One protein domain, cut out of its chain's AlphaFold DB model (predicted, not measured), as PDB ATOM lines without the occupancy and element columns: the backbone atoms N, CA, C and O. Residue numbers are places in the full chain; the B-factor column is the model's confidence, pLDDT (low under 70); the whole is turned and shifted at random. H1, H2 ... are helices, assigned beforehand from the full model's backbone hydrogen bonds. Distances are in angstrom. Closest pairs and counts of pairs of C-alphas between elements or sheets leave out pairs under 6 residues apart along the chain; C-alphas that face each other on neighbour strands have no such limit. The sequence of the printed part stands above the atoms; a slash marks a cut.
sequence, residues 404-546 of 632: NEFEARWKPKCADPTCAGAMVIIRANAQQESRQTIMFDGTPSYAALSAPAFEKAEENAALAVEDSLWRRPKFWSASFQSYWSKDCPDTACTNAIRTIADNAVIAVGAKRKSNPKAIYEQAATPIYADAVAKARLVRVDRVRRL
ATOM      1  N   ASN A 404     125.083 131.624  87.859       87.44
ATOM      2  CA  ASN A 404     124.074 132.623  88.210       87.44
ATOM      3  C   ASN A 404     122.925 131.999  89.016       87.44
ATOM      4  O   ASN A 404     122.523 132.560  90.033       87.44
ATOM      5  N   GLU A 405     122.435 130.826  88.608       86.12
ATOM      6  CA  GLU A 405     121.384 130.086  89.319       86.12
ATOM      7  C   GLU A 405     121.824 129.653  90.721       86.12
ATOM      8  O   GLU A 405     121.065 129.790  91.681       86.12
ATOM      9  N   PHE A 406     123.064 129.180  90.860       91.75
ATOM     10  CA  PHE A 406     123.677 128.826  92.137       91.75
ATOM     11  C   PHE A 406     123.692 130.023  93.098       91.75
ATOM     12  O   PHE A 406     123.197 129.934  94.224       91.75
ATOM     13  N   GLU A 407     124.189 131.181  92.650       90.31
ATOM     14  CA  GLU A 407     124.194 132.389  93.479       90.31
ATOM     15  C   GLU A 407     122.782 132.887  93.802       90.31
ATOM     16  O   GLU A 407     122.534 133.267  94.947       90.31
ATOM     17  N   ALA A 408     121.856 132.859  92.840       86.69
ATOM     18  CA  ALA A 408     120.464 133.253  93.050       86.69
ATOM     19  C   ALA A 408     119.750 132.355  94.077       86.69
ATOM     20  O   ALA A 408     118.931 132.841  94.853       86.69
ATOM     21  N   ARG A 409     120.090 131.062  94.127       90.25
ATOM     22  CA  ARG A 409     119.520 130.085  95.066       90.25
ATOM     23  C   ARG A 409     120.100 130.197  96.477       90.25
ATOM     24  O   ARG A 409     119.374 129.992  97.452       90.25
ATOM     25  N   TRP A 410     121.397 130.489  96.596       87.88
ATOM     26  CA  TRP A 410     122.115 130.424  97.874       87.88
ATOM     27  C   TRP A 410     122.356 131.778  98.548       87.88
ATOM     28  O   TRP A 410     122.207 131.866  99.768       87.88
ATOM     29  N   LYS A 411     122.646 132.859  97.806       89.25
ATOM     30  CA  LYS A 411     122.876 134.187  98.416       89.25
ATOM     31  C   LYS A 411     121.692 134.702  99.251       89.25
ATOM     32  O   LYS A 411     121.966 135.240 100.321       89.25
ATOM     33  N   PRO A 412     120.409 134.522  98.869       88.50
ATOM     34  CA  PRO A 412     119.283 134.965  99.701       88.50
ATOM     35  C   PRO A 412     119.152 134.218 101.035       88.50
ATOM     36  O   PRO A 412     118.528 134.731 101.960       88.50
ATOM     37  N   LYS A 413     119.740 133.017 101.150       84.12
ATOM     38  CA  LYS A 413     119.736 132.218 102.384       84.12
ATOM     39  C   LYS A 413     120.820 132.655 103.375       84.12
ATOM     40  O   LYS A 413     120.741 132.316 104.554       84.12
ATOM     41  N   CYS A 414     121.828 133.398 102.919       83.62
ATOM     42  CA  CYS A 414     122.918 133.864 103.764       83.62
ATOM     43  C   CYS A 414     122.444 134.840 104.843       83.62
ATOM     44  O   CYS A 414     121.730 135.810 104.585       83.62
ATOM     45  N   ALA A 415     122.916 134.621 106.068       80.44
ATOM     46  CA  ALA A 415     122.575 135.471 107.195       80.44
ATOM     47  C   ALA A 415     123.230 136.858 107.163       80.44
ATOM     48  O   ALA A 415     122.679 137.795 107.753       80.44
ATOM     49  N   ASP A 416     124.411 136.944 106.546       82.19
ATOM     50  CA  ASP A 416     125.352 138.060 106.613       82.19
ATOM     51  C   ASP A 416     126.164 138.222 105.299       82.19
ATOM     52  O   ASP A 416     126.175 137.316 104.455       82.19
ATOM     53  N   PRO A 417     126.863 139.362 105.101       85.69
ATOM     54  CA  PRO A 417     127.650 139.615 103.889       85.69
ATOM     55  C   PRO A 417     128.862 138.690 103.700       85.69
ATOM     56  O   PRO A 417     129.308 138.504 102.569       85.69
ATOM     57  N   THR A 418     129.398 138.099 104.773       87.12
ATOM     58  CA  THR A 418     130.549 137.182 104.701       87.12
ATOM     59  C   THR A 418     130.135 135.876 104.029       87.12
ATOM     60  O   THR A 418     130.824 135.403 103.128       87.12
ATOM     61  N   CYS A 419     128.965 135.339 104.386       90.88
ATOM     62  CA  CYS A 419     128.353 134.212 103.682       90.88
ATOM     63  C   CYS A 419     128.046 134.556 102.216       90.88
ATOM     64  O   CYS A 419     128.376 133.780 101.318       90.88
ATOM     65  N   ALA A 420     127.482 135.739 101.946       90.25
ATOM     66  CA  ALA A 420     127.181 136.156 100.574       90.25
ATOM     67  C   ALA A 420     128.450 136.266  99.702       90.25
ATOM     68  O   ALA A 420     128.410 135.928  98.517       90.25
ATOM     69  N   GLY A 421     129.580 136.682 100.291       90.62
ATOM     70  CA  GLY A 421     130.904 136.641  99.665       90.62
ATOM     71  C   GLY A 421     131.440 135.218  99.473       90.62
ATOM     72  O   GLY A 421     131.982 134.912  98.411       90.62
ATOM     73  N   ALA A 422     131.226 134.321 100.441       90.62
ATOM     74  CA  ALA A 422     131.607 132.913 100.323       90.62
ATOM     75  C   ALA A 422     130.921 132.221  99.132       90.62
ATOM     76  O   ALA A 422     131.584 131.480  98.413       90.62
ATOM     77  N   MET A 423     129.647 132.525  98.842       94.62
ATOM     78  CA  MET A 423     128.952 131.989  97.655       94.62
ATOM     79  C   MET A 423     129.660 132.334  96.338       94.62
ATOM     80  O   MET A 423     129.728 131.494  95.443       94.62
ATOM     81  N   VAL A 424     130.230 133.540  96.226       92.00
ATOM     82  CA  VAL A 424     130.983 133.972  95.031       92.00
ATOM     83  C   VAL A 424     132.244 133.127  94.848       92.00
ATOM     84  O   VAL A 424     132.567 132.728  93.728       92.00
ATOM     85  N   ILE A 425     132.940 132.838  95.952       91.81
ATOM     86  CA  ILE A 425     134.169 132.033  95.972       91.81
ATOM     87  C   ILE A 425     133.850 130.566  95.659       91.81
ATOM     88  O   ILE A 425     134.507 129.972  94.809       91.81
ATOM     89  N   ILE A 426     132.812 129.997  96.280       92.25
ATOM     90  CA  ILE A 426     132.380 128.610  96.041       92.25
ATOM     91  C   ILE A 426     131.985 128.423  94.569       92.25
ATOM     92  O   ILE A 426     132.463 127.488  93.928       92.25
ATOM     93  N   ARG A 427     131.203 129.355  93.998       94.62
ATOM     94  CA  ARG A 427     130.886 129.369  92.561       94.62
ATOM     95  C   ARG A 427     132.155 129.388  91.710       94.62
ATOM     96  O   ARG A 427     132.284 128.571  90.804       94.62
ATOM     97  N   ALA A 428     133.070 130.324  91.969       92.06
ATOM     98  CA  ALA A 428     134.286 130.485  91.170       92.06
ATOM     99  C   ALA A 428     135.161 129.220  91.196       92.06
ATOM    100  O   ALA A 428     135.602 128.763  90.141       92.06
ATOM    101  N   ASN A 429     135.331 128.612  92.373       91.44
ATOM    102  CA  ASN A 429     136.073 127.363  92.537       91.44
ATOM    103  C   ASN A 429     135.421 126.219  91.751       91.44
ATOM    104  O   ASN A 429     136.105 125.545  90.990       91.44
ATOM    105  N   ALA A 430     134.103 126.041  91.853       90.25
ATOM    106  CA  ALA A 430     133.382 124.998  91.120       90.25
ATOM    107  C   ALA A 430     133.462 125.181  89.593       90.25
ATOM    108  O   ALA A 430     133.658 124.213  88.856       90.25
ATOM    109  N   GLN A 431     133.373 126.424  89.107       88.94
ATOM    110  CA  GLN A 431     133.552 126.746  87.687       88.94
ATOM    111  C   GLN A 431     134.985 126.487  87.199       88.94
ATOM    112  O   GLN A 431     135.174 126.097  86.046       88.94
ATOM    113  N   GLN A 432     135.991 126.693  88.053       87.88
ATOM    114  CA  GLN A 432     137.382 126.381  87.738       87.88
ATOM    115  C   GLN A 432     137.639 124.868  87.753       87.88
ATOM    116  O   GLN A 432     138.190 124.351  86.784       87.88
ATOM    117  N   GLU A 433     137.208 124.157  88.798       85.75
ATOM    118  CA  GLU A 433     137.357 122.701  88.927       85.75
ATOM    119  C   GLU A 433     136.692 121.977  87.746       85.75
ATOM    120  O   GLU A 433     137.347 121.177  87.082       85.75
ATOM    121  N   SER A 434     135.463 122.363  87.372       81.44
ATOM    122  CA  SER A 434     134.743 121.791  86.216       81.44
ATOM    123  C   SER A 434     135.500 121.917  84.884       81.44
ATOM    124  O   SER A 434     135.315 121.093  83.995       81.44
ATOM    125  N   ARG A 435     136.340 122.952  84.722       77.44
ATOM    126  CA  ARG A 435     137.176 123.170  83.523       77.44
ATOM    127  C   ARG A 435     138.518 122.438  83.580       77.44
ATOM    128  O   ARG A 435     139.190 122.345  82.556       77.44
ATOM    129  N   GLN A 436     138.940 121.994  84.763       71.75
ATOM    130  CA  GLN A 436     140.209 121.298  84.984       71.75
ATOM    131  C   GLN A 436     140.062 119.771  84.953       71.75
ATOM    132  O   GLN A 436     141.069 119.083  84.792       71.75
ATOM    133  N   THR A 437     138.839 119.236  85.050       62.25
ATOM    134  CA  THR A 437     138.550 117.811  84.832       62.25
ATOM    135  C   THR A 437     138.940 117.410  83.403       62.25
ATOM    136  O   THR A 437     138.270 117.754  82.431       62.25
ATOM    137  N   ILE A 438     140.071 116.714  83.269       54.16
ATOM    138  CA  ILE A 438     140.655 116.324  81.979       54.16
ATOM    139  C   ILE A 438     139.764 115.266  81.309       54.16
ATOM    140  O   ILE A 438     139.262 114.372  81.985       54.16
ATOM    141  N   MET A 439     139.641 115.311  79.975       53.56
ATOM    142  CA  MET A 439     139.073 114.222  79.162       53.56
ATOM    143  C   MET A 439     139.978 112.971  79.173       53.56
ATOM    144  O   MET A 439     140.571 112.611  78.156       53.56
ATOM    145  N   PHE A 440     140.097 112.307  80.321       39.91
ATOM    146  CA  PHE A 440     140.543 110.918  80.390       39.91
ATOM    147  C   PHE A 440     139.333 109.984  80.228       39.91
ATOM    148  O   PHE A 440     138.226 110.299  80.653       39.91
ATOM    149  N   ASP A 441     139.555 108.858  79.556       40.88
ATOM    150  CA  ASP A 441     138.617 107.737  79.379       40.88
ATOM    151  C   ASP A 441     137.354 107.973  78.525       40.88
ATOM    152  O   ASP A 441     136.459 107.131  78.473       40.88
ATOM    153  N   GLY A 442     137.318 109.050  77.732       45.44
ATOM    154  CA  GLY A 442     136.377 109.157  76.607       45.44
ATOM    155  C   GLY A 442     134.916 109.403  76.998       45.44
ATOM    156  O   GLY A 442     134.020 109.043  76.238       45.44
ATOM    157  N   THR A 443     134.676 110.036  78.145       48.53
ATOM    158  CA  THR A 443     133.391 110.613  78.573       48.53
ATOM    159  C   THR A 443     133.327 112.101  78.180       48.53
ATOM    160  O   THR A 443     133.886 112.944  78.877       48.53
ATOM    161  N   PRO A 444     132.672 112.474  77.058       54.12
ATOM    162  CA  PRO A 444     132.819 113.809  76.475       54.12
ATOM    163  C   PRO A 444     131.754 114.821  76.930       54.12
ATOM    164  O   PRO A 444     131.735 115.931  76.409       54.12
ATOM    165  N   SER A 445     130.824 114.459  77.824       63.38
ATOM    166  CA  SER A 445     129.688 115.330  78.153       63.38
ATOM    167  C   SER A 445     130.015 116.336  79.257       63.38
ATOM    168  O   SER A 445     130.585 115.990  80.296       63.38
ATOM    169  N   TYR A 446     129.568 117.581  79.062       64.00
ATOM    170  CA  TYR A 446     129.622 118.646  80.068       64.00
ATOM    171  C   TYR A 446     129.103 118.176  81.438       64.00
ATOM    172  O   TYR A 446     129.758 118.401  82.451       64.00
ATOM    173  N   ALA A 447     127.975 117.454  81.455       63.06
ATOM    174  CA  ALA A 447     127.341 116.968  82.680       63.06
ATOM    175  C   ALA A 447     128.248 116.032  83.499       63.06
ATOM    176  O   ALA A 447     128.361 116.203  84.712       63.06
ATOM    177  N   ALA A 448     128.931 115.079  82.854       63.75
ATOM    178  CA  ALA A 448     129.809 114.134  83.546       63.75
ATOM    179  C   ALA A 448     131.056 114.813  84.140       63.75
ATOM    180  O   ALA A 448     131.531 114.410  85.200       63.75
ATOM    181  N   LEU A 449     131.575 115.850  83.473       70.38
ATOM    182  CA  LEU A 449     132.781 116.568  83.899       70.38
ATOM    183  C   LEU A 449     132.504 117.633  84.972       70.38
ATOM    184  O   LEU A 449     133.387 117.912  85.787       70.38
ATOM    185  N   SER A 450     131.300 118.220  84.989       77.75
ATOM    186  CA  SER A 450     130.930 119.284  85.930       77.75
ATOM    187  C   SER A 450     130.223 118.794  87.198       77.75
ATOM    188  O   SER A 450     130.336 119.453  88.232       77.75
ATOM    189  N   ALA A 451     129.510 117.659  87.159       74.31
ATOM    190  CA  ALA A 451     128.707 117.185  88.293       74.31
ATOM    191  C   ALA A 451     129.478 117.094  89.632       74.31
ATOM    192  O   ALA A 451     128.998 117.689  90.597       74.31
ATOM    193  N   PRO A 452     130.693 116.503  89.720       78.19
ATOM    194  CA  PRO A 452     131.404 116.388  91.000       78.19
ATOM    195  C   PRO A 452     131.777 117.747  91.614       78.19
ATOM    196  O   PRO A 452     131.748 117.924  92.832       78.19
ATOM    197  N   ALA A 453     132.109 118.730  90.771       82.75
ATOM    198  CA  ALA A 453     132.425 120.086  91.213       82.75
ATOM    199  C   ALA A 453     131.165 120.850  91.655       82.75
ATOM    200  O   ALA A 453     131.227 121.651  92.589       82.75
ATOM    201  N   PHE A 454     130.018 120.597  91.016       86.50
ATOM    202  CA  PHE A 454     128.738 121.211  91.373       86.50
ATOM    203  C   PHE A 454     128.155 120.625  92.664       86.50
ATOM    204  O   PHE A 454     127.739 121.394  93.525       86.50
ATOM    205  N   GLU A 455     128.185 119.305  92.856       79.81
ATOM    206  CA  GLU A 455     127.738 118.648  94.098       79.81
ATOM    207  C   GLU A 455     128.518 119.183  95.308       79.81
ATOM    208  O   GLU A 455     127.935 119.701  96.263       79.81
ATOM    209  N   LYS A 456     129.850 119.207  95.197       81.50
ATOM    210  CA  LYS A 456     130.754 119.824  96.174       81.50
ATOM    211  C   LYS A 456     130.455 121.314  96.403       81.50
ATOM    212  O   LYS A 456     130.654 121.816  97.510       81.50
ATOM    213  N   ALA A 457     129.986 122.052  95.394       86.44
ATOM    214  CA  ALA A 457     129.589 123.451  95.553       86.44
ATOM    215  C   ALA A 457     128.309 123.600  96.391       86.44
ATOM    216  O   ALA A 457     128.263 124.458  97.272       86.44
ATOM    217  N   GLU A 458     127.295 122.765  96.148       88.56
ATOM    218  CA  GLU A 458     126.036 122.754  96.908       88.56
ATOM    219  C   GLU A 458     126.285 122.388  98.386       88.56
ATOM    220  O   GLU A 458     125.763 123.058  99.280       88.56
ATOM    221  N   GLU A 459     127.148 121.402  98.666       79.88
ATOM    222  CA  GLU A 459     127.552 121.039 100.037       79.88
ATOM    223  C   GLU A 459     128.239 122.202 100.770       79.88
ATOM    224  O   GLU A 459     127.860 122.567 101.887       79.88
ATOM    225  N   ASN A 460     129.231 122.834 100.132       84.56
ATOM    226  CA  ASN A 460     129.934 123.979 100.713       84.56
ATOM    227  C   ASN A 460     129.006 125.192 100.905       84.56
ATOM    228  O   ASN A 460     129.164 125.938 101.876       84.56
ATOM    229  N   ALA A 461     128.023 125.382 100.021       86.19
ATOM    230  CA  ALA A 461     127.025 126.437 100.159       86.19
ATOM    231  C   ALA A 461     126.118 126.211 101.375       86.19
ATOM    232  O   ALA A 461     125.914 127.135 102.167       86.19
ATOM    233  N   ALA A 462     125.640 124.976 101.568       78.38
ATOM    234  CA  ALA A 462     124.848 124.593 102.731       78.38
ATOM    235  C   ALA A 462     125.610 124.846 104.042       78.38
ATOM    236  O   ALA A 462     125.081 125.498 104.942       78.38
ATOM    237  N   LEU A 463     126.874 124.414 104.124       79.25
ATOM    238  CA  LEU A 463     127.725 124.610 105.306       79.25
ATOM    239  C   LEU A 463     127.987 126.094 105.618       79.25
ATOM    240  O   LEU A 463     127.953 126.497 106.783       79.25
ATOM    241  N   ALA A 464     128.227 126.920 104.596       83.06
ATOM    242  CA  ALA A 464     128.461 128.352 104.776       83.06
ATOM    243  C   ALA A 464     127.186 129.119 105.174       83.06
ATOM    244  O   ALA A 464     127.254 130.020 106.016       83.06
ATOM    245  N   VAL A 465     126.019 128.748 104.632       84.44
ATOM    246  CA  VAL A 465     124.720 129.280 105.080       84.44
ATOM    247  C   VAL A 465     124.452 128.895 106.531       84.44
ATOM    248  O   VAL A 465     124.146 129.775 107.337       84.44
ATOM    249  N   GLU A 466     124.637 127.627 106.884       78.81
ATOM    250  CA  GLU A 466     124.431 127.112 108.238       78.81
ATOM    251  C   GLU A 466     125.305 127.857 109.265       78.81
ATOM    252  O   GLU A 466     124.784 128.418 110.232       78.81
ATOM    253  N   ASP A 467     126.620 127.982 109.036       79.12
ATOM    254  CA  ASP A 467     127.497 128.744 109.942       79.12
ATOM    255  C   ASP A 467     127.094 130.225 110.056       79.12
ATOM    256  O   ASP A 467     127.194 130.811 111.138       79.12
ATOM    257  N   SER A 468     126.579 130.828 108.981       82.25
ATOM    258  CA  SER A 468     126.079 132.207 109.006       82.25
ATOM    259  C   SER A 468     124.839 132.363 109.901       82.25
ATOM    260  O   SER A 468     124.748 133.319 110.680       82.25
ATOM    261  N   LEU A 469     123.915 131.394 109.892       75.88
ATOM    262  CA  LEU A 469     122.749 131.386 110.785       75.88
ATOM    263  C   LEU A 469     123.185 131.318 112.252       75.88
ATOM    264  O   LEU A 469     122.723 132.114 113.074       75.88
ATOM    265  N   TRP A 470     124.175 130.481 112.569       72.69
ATOM    266  CA  TRP A 470     124.758 130.404 113.910       72.69
ATOM    267  C   TRP A 470     125.471 131.690 114.380       72.69
ATOM    268  O   TRP A 470     125.727 131.833 115.580       72.69
ATOM    269  N   ARG A 471     125.768 132.645 113.486       70.62
ATOM    270  CA  ARG A 471     126.313 133.978 113.824       70.62
ATOM    271  C   ARG A 471     125.223 135.029 114.108       70.62
ATOM    272  O   ARG A 471     125.529 136.069 114.700       70.62
ATOM    273  N   ARG A 472     123.945 134.763 113.789       70.06
ATOM    274  CA  ARG A 472     122.803 135.681 114.023       70.06
ATOM    275  C   ARG A 472     122.329 135.952 115.463       70.06
ATOM    276  O   ARG A 472     121.608 136.943 115.594       70.06
ATOM    277  N   PRO A 473     122.672 135.211 116.542       70.44
ATOM    278  CA  PRO A 473     122.035 135.420 117.853       70.44
ATOM    279  C   PRO A 473     122.044 136.873 118.376       70.44
ATOM    280  O   PRO A 473     121.068 137.317 118.977       70.44
ATOM    281  N   LYS A 474     123.086 137.665 118.073       68.31
ATOM    282  CA  LYS A 474     123.138 139.102 118.419       68.31
ATOM    283  C   LYS A 474     122.066 139.945 117.714       68.31
ATOM    284  O   LYS A 474     121.446 140.789 118.354       68.31
ATOM    285  N   PHE A 475     121.833 139.709 116.420       72.56
ATOM    286  CA  PHE A 475     120.780 140.395 115.663       72.56
ATOM    287  C   PHE A 475     119.392 139.981 116.152       72.56
ATOM    288  O   PHE A 475     118.534 140.841 116.329       72.56
ATOM    289  N   TRP A 476     119.198 138.692 116.453       82.56
ATOM    290  CA  TRP A 476     117.940 138.206 117.017       82.56
ATOM    291  C   TRP A 476     117.625 138.869 118.369       82.56
ATOM    292  O   TRP A 476     116.528 139.403 118.518       82.56
ATOM    293  N   SER A 477     118.578 138.932 119.315       81.38
ATOM    294  CA  SER A 477     118.345 139.582 120.623       81.38
ATOM    295  C   SER A 477     118.002 141.067 120.468       81.38
ATOM    296  O   SER A 477     117.046 141.538 121.082       81.38
ATOM    297  N   ALA A 478     118.695 141.798 119.587       80.19
ATOM    298  CA  ALA A 478     118.394 143.207 119.323       80.19
ATOM    299  C   ALA A 478     116.979 143.417 118.744       80.19
ATOM    300  O   ALA A 478     116.232 144.268 119.232       80.19
ATOM    301  N   SER A 479     116.579 142.619 117.747       80.19
ATOM    302  CA  SER A 479     115.235 142.680 117.152       80.19
ATOM    303  C   SER A 479     114.141 142.271 118.141       80.19
ATOM    304  O   SER A 479     113.112 142.940 118.234       80.19
ATOM    305  N   PHE A 480     114.375 141.213 118.922       86.19
ATOM    306  CA  PHE A 480     113.462 140.742 119.961       86.19
ATOM    307  C   PHE A 480     113.260 141.804 121.045       86.19
ATOM    308  O   PHE A 480     112.119 142.128 121.378       86.19
ATOM    309  N   GLN A 481     114.350 142.396 121.549       87.19
ATOM    310  CA  GLN A 481     114.287 143.495 122.510       87.19
ATOM    311  C   GLN A 481     113.497 144.670 121.935       87.19
ATOM    312  O   GLN A 481     112.576 145.135 122.595       87.19
ATOM    313  N   SER A 482     113.796 145.110 120.708       84.56
ATOM    314  CA  SER A 482     113.105 146.239 120.070       84.56
ATOM    315  C   SER A 482     111.596 146.019 119.914       84.56
ATOM    316  O   SER A 482     110.831 146.956 120.131       84.56
ATOM    317  N   TYR A 483     111.160 144.811 119.546       85.12
ATOM    318  CA  TYR A 483     109.739 144.496 119.386       85.12
ATOM    319  C   TYR A 483     109.017 144.397 120.738       85.12
ATOM    320  O   TYR A 483     107.982 145.030 120.939       85.12
ATOM    321  N   TRP A 484     109.566 143.630 121.685       84.31
ATOM    322  CA  TRP A 484     108.884 143.328 122.948       84.31
ATOM    323  C   TRP A 484     108.988 144.439 124.001       84.31
ATOM    324  O   TRP A 484     108.119 144.506 124.869       84.31
ATOM    325  N   SER A 485     109.992 145.324 123.934       86.62
ATOM    326  CA  SER A 485     110.120 146.458 124.864       86.62
ATOM    327  C   SER A 485     109.335 147.705 124.449       86.62
ATOM    328  O   SER A 485     109.120 148.569 125.295       86.62
ATOM    329  N   LYS A 486     108.871 147.800 123.193       83.75
ATOM    330  CA  LYS A 486     108.145 148.978 122.675       83.75
ATOM    331  C   LYS A 486     106.951 149.374 123.550       83.75
ATOM    332  O   LYS A 486     106.712 150.556 123.763       83.75
ATOM    333  N   ASP A 487     106.242 148.372 124.062       73.75
ATOM    334  CA  ASP A 487     105.032 148.542 124.865       73.75
ATOM    335  C   ASP A 487     105.277 148.226 126.357       73.75
ATOM    336  O   ASP A 487     104.339 147.924 127.099       73.75
ATOM    337  N   CYS A 488     106.539 148.245 126.809       80.25
ATOM    338  CA  CYS A 488     106.864 148.117 128.227       80.25
ATOM    339  C   CYS A 488     106.578 149.441 128.960       80.25
ATOM    340  O   CYS A 488     107.164 150.465 128.610       80.25
ATOM    341  N   PRO A 489     105.743 149.437 130.017       78.31
ATOM    342  CA  PRO A 489     105.366 150.656 130.738       78.31
ATOM    343  C   PRO A 489     106.475 151.195 131.656       78.31
ATOM    344  O   PRO A 489     106.377 152.316 132.143       78.31
ATOM    345  N   ASP A 490     107.512 150.398 131.931       81.69
ATOM    346  CA  ASP A 490     108.605 150.757 132.832       81.69
ATOM    347  C   ASP A 490     109.916 150.015 132.507       81.69
ATOM    348  O   ASP A 490     109.970 149.063 131.721       81.69
ATOM    349  N   THR A 491     111.002 150.452 133.150       84.88
ATOM    350  CA  THR A 491     112.352 149.899 132.974       84.88
ATOM    351  C   THR A 491     112.500 148.461 133.467       84.88
ATOM    352  O   THR A 491     113.354 147.739 132.953       84.88
ATOM    353  N   ALA A 492     111.683 148.001 134.417       86.25
ATOM    354  CA  ALA A 492     111.751 146.631 134.921       86.25
ATOM    355  C   ALA A 492     111.130 145.631 133.930       86.25
ATOM    356  O   ALA A 492     111.675 144.542 133.753       86.25
ATOM    357  N   CYS A 493     110.064 146.017 133.222       85.31
ATOM    358  CA  CYS A 493     109.559 145.284 132.059       85.31
ATOM    359  C   CYS A 493     110.641 145.183 130.970       85.31
ATOM    360  O   CYS A 493     110.991 144.080 130.547       85.31
ATOM    361  N   THR A 494     111.247 146.310 130.583       85.38
ATOM    362  CA  THR A 494     112.297 146.348 129.549       85.38
ATOM    363  C   THR A 494     113.514 145.496 129.918       85.38
ATOM    364  O   THR A 494     114.044 144.774 129.073       85.38
ATOM    365  N   ASN A 495     113.933 145.515 131.188       89.38
ATOM    366  CA  ASN A 495     115.021 144.669 131.679       89.38
ATOM    367  C   ASN A 495     114.654 143.177 131.658       89.38
ATOM    368  O   ASN A 495     115.475 142.372 131.229       89.38
ATOM    369  N   ALA A 496     113.428 142.797 132.038       87.12
ATOM    370  CA  ALA A 496     112.978 141.405 131.959       87.12
ATOM    371  C   ALA A 496     112.962 140.880 130.509       87.12
ATOM    372  O   ALA A 496     113.439 139.774 130.252       87.12
ATOM    373  N   ILE A 497     112.497 141.689 129.549       88.75
ATOM    374  CA  ILE A 497     112.551 141.367 128.112       88.75
ATOM    375  C   ILE A 497     113.998 141.189 127.626       88.75
ATOM    376  O   ILE A 497     114.282 140.229 126.907       88.75
ATOM    377  N   ARG A 498     114.929 142.056 128.049       88.88
ATOM    378  CA  ARG A 498     116.364 141.910 127.748       88.88
ATOM    379  C   ARG A 498     116.938 140.608 128.306       88.88
ATOM    380  O   ARG A 498     117.547 139.853 127.556       88.88
ATOM    381  N   THR A 499     116.687 140.298 129.577       90.50
ATOM    382  CA  THR A 499     117.154 139.050 130.203       90.50
ATOM    383  C   THR A 499     116.611 137.807 129.491       90.50
ATOM    384  O   THR A 499     117.352 136.845 129.308       90.50
ATOM    385  N   ILE A 500     115.353 137.820 129.037       89.62
ATOM    386  CA  ILE A 500     114.781 136.734 128.225       89.62
ATOM    387  C   ILE A 500     115.539 136.580 126.897       89.62
ATOM    388  O   ILE A 500     115.905 135.461 126.531       89.62
ATOM    389  N   ALA A 501     115.810 137.687 126.202       86.25
ATOM    390  CA  ALA A 501     116.516 137.677 124.923       86.25
ATOM    391  C   ALA A 501     117.958 137.151 125.057       86.25
ATOM    392  O   ALA A 501     118.387 136.285 124.293       86.25
ATOM    393  N   ASP A 502     118.691 137.630 126.059       86.88
ATOM    394  CA  ASP A 502     120.092 137.264 126.273       86.88
ATOM    395  C   ASP A 502     120.232 135.812 126.762       86.88
ATOM    396  O   ASP A 502     121.104 135.081 126.283       86.88
ATOM    397  N   ASN A 503     119.319 135.334 127.617       88.69
ATOM    398  CA  ASN A 503     119.267 133.925 128.021       88.69
ATOM    399  C   ASN A 503     118.995 132.989 126.833       88.69
ATOM    400  O   ASN A 503     119.610 131.925 126.746       88.69
ATOM    401  N   ALA A 504     118.124 133.380 125.898       86.56
ATOM    402  CA  ALA A 504     117.874 132.602 124.685       86.56
ATOM    403  C   ALA A 504     119.127 132.525 123.793       86.56
ATOM    404  O   ALA A 504     119.491 131.442 123.336       86.56
ATOM    405  N   VAL A 505     119.852 133.636 123.619       86.31
ATOM    406  CA  VAL A 505     121.141 133.661 122.900       86.31
ATOM    407  C   VAL A 505     122.182 132.749 123.554       86.31
ATOM    408  O   VAL A 505     122.859 131.989 122.854       86.31
ATOM    409  N   ILE A 506     122.298 132.784 124.885       86.25
ATOM    410  CA  ILE A 506     123.208 131.911 125.643       86.25
ATOM    411  C   ILE A 506     122.821 130.439 125.454       86.25
ATOM    412  O   ILE A 506     123.694 129.614 125.178       86.25
ATOM    413  N   ALA A 507     121.530 130.107 125.537       86.12
ATOM    414  CA  ALA A 507     121.033 128.746 125.367       86.12
ATOM    415  C   ALA A 507     121.256 128.206 123.940       86.12
ATOM    416  O   ALA A 507     121.713 127.072 123.792       86.12
ATOM    417  N   VAL A 508     121.043 129.014 122.894       84.50
ATOM    418  CA  VAL A 508     121.381 128.649 121.501       84.50
ATOM    419  C   VAL A 508     122.888 128.412 121.348       84.50
ATOM    420  O   VAL A 508     123.305 127.400 120.781       84.50
ATOM    421  N   GLY A 509     123.723 129.285 121.920       83.12
ATOM    422  CA  GLY A 509     125.179 129.113 121.926       83.12
ATOM    423  C   GLY A 509     125.642 127.852 122.668       83.12
ATOM    424  O   GLY A 509     126.553 127.161 122.207       83.12
ATOM    425  N   ALA A 510     125.000 127.510 123.787       84.56
ATOM    426  CA  ALA A 510     125.248 126.272 124.523       84.56
ATOM    427  C   ALA A 510     124.805 125.038 123.721       84.56
ATOM    428  O   ALA A 510     125.556 124.064 123.636       84.56
ATOM    429  N   LYS A 511     123.641 125.097 123.057       83.50
ATOM    430  CA  LYS A 511     123.136 124.014 122.206       83.50
ATOM    431  C   LYS A 511     124.103 123.727 121.053       83.50
ATOM    432  O   LYS A 511     124.484 122.568 120.889       83.50
ATOM    433  N   ARG A 512     124.612 124.767 120.370       82.88
ATOM    434  CA  ARG A 512     125.670 124.650 119.340       82.88
ATOM    435  C   ARG A 512     126.913 123.930 119.864       82.88
ATOM    436  O   ARG A 512     127.435 123.045 119.200       82.88
ATOM    437  N   LYS A 513     127.389 124.301 121.058       82.62
ATOM    438  CA  LYS A 513     128.565 123.670 121.682       82.62
ATOM    439  C   LYS A 513     128.318 122.199 122.030       82.62
ATOM    440  O   LYS A 513     129.210 121.385 121.828       82.62
ATOM    441  N   SER A 514     127.126 121.862 122.529       83.25
ATOM    442  CA  SER A 514     126.761 120.481 122.890       83.25
ATOM    443  C   SER A 514     126.527 119.560 121.689       83.25
ATOM    444  O   SER A 514     126.733 118.357 121.800       83.25
ATOM    445  N   ASN A 515     126.104 120.106 120.545       81.62
ATOM    446  CA  ASN A 515     125.943 119.360 119.303       81.62
ATOM    447  C   ASN A 515     126.360 120.234 118.104       81.62
ATOM    448  O   ASN A 515     125.508 120.883 117.493       81.62
ATOM    449  N   PRO A 516     127.658 120.237 117.739       71.50
ATOM    450  CA  PRO A 516     128.182 121.062 116.647       71.50
ATOM    451  C   PRO A 516     127.644 120.717 115.251       71.50
ATOM    452  O   PRO A 516     127.883 121.481 114.321       71.50
ATOM    453  N   LYS A 517     126.957 119.574 115.099       73.31
ATOM    454  CA  LYS A 517     126.330 119.115 113.848       73.31
ATOM    455  C   LYS A 517     124.805 119.292 113.832       73.31
ATOM    456  O   LYS A 517     124.160 118.839 112.892       73.31
ATOM    457  N   ALA A 518     124.211 119.885 114.871       73.50
ATOM    458  CA  ALA A 518     122.778 120.159 114.878       73.50
ATOM    459  C   ALA A 518     122.425 121.210 113.818       73.50
ATOM    460  O   ALA A 518     123.117 122.217 113.707       73.50
ATOM    461  N   ILE A 519     121.315 121.000 113.110       75.38
ATOM    462  CA  ILE A 519     120.740 121.996 112.199       75.38
ATOM    463  C   ILE A 519     120.211 123.168 113.039       75.38
ATOM    464  O   ILE A 519     119.475 122.952 114.010       75.38
ATOM    465  N   TYR A 520     120.564 124.400 112.667       74.56
ATOM    466  CA  TYR A 520     120.241 125.626 113.403       74.56
ATOM    467  C   TYR A 520     118.756 125.725 113.748       74.56
ATOM    468  O   TYR A 520     118.406 126.006 114.889       74.56
ATOM    469  N   GLU A 521     117.881 125.444 112.786       73.25
ATOM    470  CA  GLU A 521     116.432 125.516 112.966       73.25
ATOM    471  C   GLU A 521     115.923 124.530 114.031       73.25
ATOM    472  O   GLU A 521     115.194 124.920 114.940       73.25
ATOM    473  N   GLN A 522     116.393 123.279 114.015       76.44
ATOM    474  CA  GLN A 522     116.021 122.275 115.021       76.44
ATOM    475  C   GLN A 522     116.557 122.619 116.421       76.44
ATOM    476  O   GLN A 522     115.942 122.286 117.436       76.44
ATOM    477  N   ALA A 523     117.713 123.280 116.494       79.50
ATOM    478  CA  ALA A 523     118.380 123.602 117.750       79.50
ATOM    479  C   ALA A 523     117.929 124.933 118.377       79.50
ATOM    480  O   ALA A 523     117.873 125.033 119.603       79.50
ATOM    481  N   ALA A 524     117.641 125.950 117.560       80.94
ATOM    482  CA  ALA A 524     117.419 127.325 118.001       80.94
ATOM    483  C   ALA A 524     115.939 127.732 118.029       80.94
ATOM    484  O   ALA A 524     115.527 128.431 118.956       80.94
ATOM    485  N   THR A 525     115.119 127.263 117.083       79.12
ATOM    486  CA  THR A 525     113.680 127.579 117.028       79.12
ATOM    487  C   THR A 525     112.925 127.265 118.326       79.12
ATOM    488  O   THR A 525     112.234 128.168 118.806       79.12
ATOM    489  N   PRO A 526     113.064 126.088 118.980       82.06
ATOM    490  CA  PRO A 526     112.363 125.834 120.244       82.06
ATOM    491  C   PRO A 526     112.805 126.775 121.379       82.06
ATOM    492  O   PRO A 526     111.986 127.169 122.206       82.06
ATOM    493  N   ILE A 527     114.077 127.192 121.393       86.31
ATOM    494  CA  ILE A 527     114.626 128.117 122.398       86.31
ATOM    495  C   ILE A 527     114.054 129.530 122.198       86.31
ATOM    496  O   ILE A 527     113.661 130.192 123.160       86.31
ATOM    497  N   TYR A 528     113.950 129.990 120.950       85.38
ATOM    498  CA  TYR A 528     113.346 131.287 120.641       85.38
ATOM    499  C   TYR A 528     111.818 131.295 120.823       85.38
ATOM    500  O   TYR A 528     111.267 132.317 121.236       85.38
ATOM    501  N   ALA A 529     111.129 130.176 120.582       78.06
ATOM    502  CA  ALA A 529     109.694 130.042 120.843       78.06
ATOM    503  C   ALA A 529     109.365 130.144 122.347       78.06
ATOM    504  O   ALA A 529     108.468 130.896 122.736       78.06
ATOM    505  N   ASP A 530     110.142 129.471 123.201       85.62
ATOM    506  CA  ASP A 530     110.061 129.600 124.663       85.62
ATOM    507  C   ASP A 530     110.340 131.044 125.131       85.62
ATOM    508  O   ASP A 530     109.610 131.590 125.965       85.62
ATOM    509  N   ALA A 531     111.322 131.723 124.530       86.31
ATOM    510  CA  ALA A 531     111.582 133.137 124.802       86.31
ATOM    511  C   ALA A 531     110.376 134.038 124.456       86.31
ATOM    512  O   ALA A 531     110.000 134.899 125.257       86.31
ATOM    513  N   VAL A 532     109.716 133.815 123.312       85.69
ATOM    514  CA  VAL A 532     108.475 134.525 122.935       85.69
ATOM    515  C   VAL A 532     107.351 134.264 123.943       85.69
ATOM    516  O   VAL A 532     106.669 135.208 124.350       85.69
ATOM    517  N   ALA A 533     107.164 133.018 124.388       84.12
ATOM    518  CA  ALA A 533     106.158 132.681 125.396       84.12
ATOM    519  C   ALA A 533     106.420 133.411 126.729       84.12
ATOM    520  O   ALA A 533     105.512 134.029 127.291       84.12
ATOM    521  N   LYS A 534     107.676 133.434 127.190       87.19
ATOM    522  CA  LYS A 534     108.099 134.165 128.396       87.19
ATOM    523  C   LYS A 534     107.878 135.676 128.276       87.19
ATOM    524  O   LYS A 534     107.363 136.286 129.211       87.19
ATOM    525  N   ALA A 535     108.187 136.279 127.126       84.44
ATOM    526  CA  ALA A 535     107.944 137.705 126.889       84.44
ATOM    527  C   ALA A 535     106.447 138.065 126.908       84.44
ATOM    528  O   ALA A 535     106.065 139.079 127.498       84.44
ATOM    529  N   ARG A 536     105.582 137.209 126.341       84.75
ATOM    530  CA  ARG A 536     104.119 137.365 126.437       84.75
ATOM    531  C   ARG A 536     103.644 137.356 127.891       84.75
ATOM    532  O   ARG A 536     102.871 138.234 128.270       84.75
ATOM    533  N   LEU A 537     104.131 136.423 128.712       83.38
ATOM    534  CA  LEU A 537     103.763 136.332 130.132       83.38
ATOM    535  C   LEU A 537     104.187 137.576 130.928       83.38
ATOM    536  O   LEU A 537     103.362 138.130 131.654       83.38
ATOM    537  N   VAL A 538     105.420 138.066 130.740       82.44
ATOM    538  CA  VAL A 538     105.906 139.310 131.374       82.44
ATOM    539  C   VAL A 538     104.993 140.494 131.045       82.44
ATOM    540  O   VAL A 538     104.636 141.266 131.935       82.44
ATOM    541  N   ARG A 539     104.571 140.622 129.781       75.06
ATOM    542  CA  ARG A 539     103.676 141.696 129.333       75.06
ATOM    543  C   ARG A 539     102.271 141.574 129.937       75.06
ATOM    544  O   ARG A 539     101.744 142.567 130.433       75.06
ATOM    545  N   VAL A 540     101.678 140.377 129.938       74.81
ATOM    546  CA  VAL A 540     100.328 140.138 130.487       74.81
ATOM    547  C   VAL A 540     100.277 140.367 132.000       74.81
ATOM    548  O   VAL A 540      99.354 141.027 132.479       74.81
ATOM    549  N   ASP A 541     101.272 139.890 132.754       71.94
ATOM    550  CA  ASP A 541     101.343 140.111 134.204       71.94
ATOM    551  C   ASP A 541     101.481 141.606 134.543       71.94
ATOM    552  O   ASP A 541     100.772 142.121 135.408       71.94
ATOM    553  N   ARG A 542     102.320 142.350 133.802       67.31
ATOM    554  CA  ARG A 542     102.493 143.799 134.005       67.31
ATOM    555  C   ARG A 542     101.210 144.586 133.718       67.31
ATOM    556  O   ARG A 542     100.849 145.451 134.512       67.31
ATOM    557  N   VAL A 543     100.505 144.267 132.628       63.44
ATOM    558  CA  VAL A 543      99.220 144.905 132.280       63.44
ATOM    559  C   VAL A 543      98.166 144.635 133.357       63.44
ATOM    560  O   VAL A 543      97.490 145.571 133.777       63.44
ATOM    561  N   ARG A 544      98.076 143.404 133.879       65.31
ATOM    562  CA  ARG A 544      97.164 143.078 134.992       65.31
ATOM    563  C   ARG A 544      97.484 143.863 136.265       65.31
ATOM    564  O   ARG A 544      96.564 144.378 136.895       65.31
ATOM    565  N   ARG A 545      98.765 144.014 136.627       63.97
ATOM    566  CA  ARG A 545      99.171 144.839 137.784       63.97
ATOM    567  C   ARG A 545      98.794 146.312 137.611       63.97
ATOM    568  O   ARG A 545      98.362 146.925 138.577       63.97
ATOM    569  N   LEU A 546      98.913 146.865 136.402       58.59
ATOM    570  CA  LEU A 546      98.496 148.242 136.113       58.59
ATOM    571  C   LEU A 546      96.969 148.411 136.117       58.59
ATOM    572  O   LEU A 546      96.474 149.416 136.612       58.59
TER     573      LEU A 546
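What this domain is: This is residues 404 to 546 of the 632 residues of an uncharacterized protein of Sphingomonas sp. 32-62-10 (UniProt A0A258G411). Two three-helix bundles stand end to end and make a long rod: H4, H5 and H6 in one, H1, H2 and H3 in the other, with the chain passing between them from H3 to H4. Each bundle is up and down, each helix running against the one before it, and residues 440 to 445 stick out at the far end of the H1 to H3 bundle. The printed part has 143 residues with six named helices, H1 to H6 in chain order, and no named strand; the class is all helix. It is only just extended, close to loose, with a radius of gyration of the C-alphas of 22.1 A and spans of 80 by 28 by 17 A.

Where its parts are: The longest helix, H6, residues 520 to 546, covers 38.7 A and ends at C-alpha 546 (98.496, 148.242, 136.113). H5 is residues 491 to 514, 34.3 A, and H4 residues 473 to 485. H3, residues 446 to 471, covers 37.2 A, with a kink of 33 degrees near residue 453. H2 is residues 417 to 436, 29.2 A; H1, residues 404 to 413, begins at C-alpha 404 (124.074, 132.623, 88.210).

How they stand to each other: H6 touches H5 at Ala 524 and Val 508, closest C-alphas 5.4 A, a hairpin. H5 touches H4 at Ala 501 and Ser 477, 5.0 A, also a hairpin. H6 and H3 only just touch, with 3 C-alpha pairs within 8 A, the closest Tyr 520 and Trp 470, 6.6 A. H3 touches H2, opposite ways at a shallow tilt of 16 degrees, closest C-alphas Ser 450 and Ser 434, 4.6 A. H2 touches H1 with residues 419 to 427 alone, closest C-alphas Ala 420 and Lys 411, 5.2 A. Every O i to N i+4 pair is within hydrogen-bond range in H4 and H5, against 4 of 6 in H1, 14 of 16 in H2, 20 of 22 in H3 and 21 of 23 in H6.

The domain as a whole: The C-alphas of Gly 442 and Leu 546, the two farthest apart, are 80.6 A apart. The printed part has no cut and no long link. Mean pLDDT of the printed part is 80.1; residues 437 to 448, 474 and 542 to 546 are under 70.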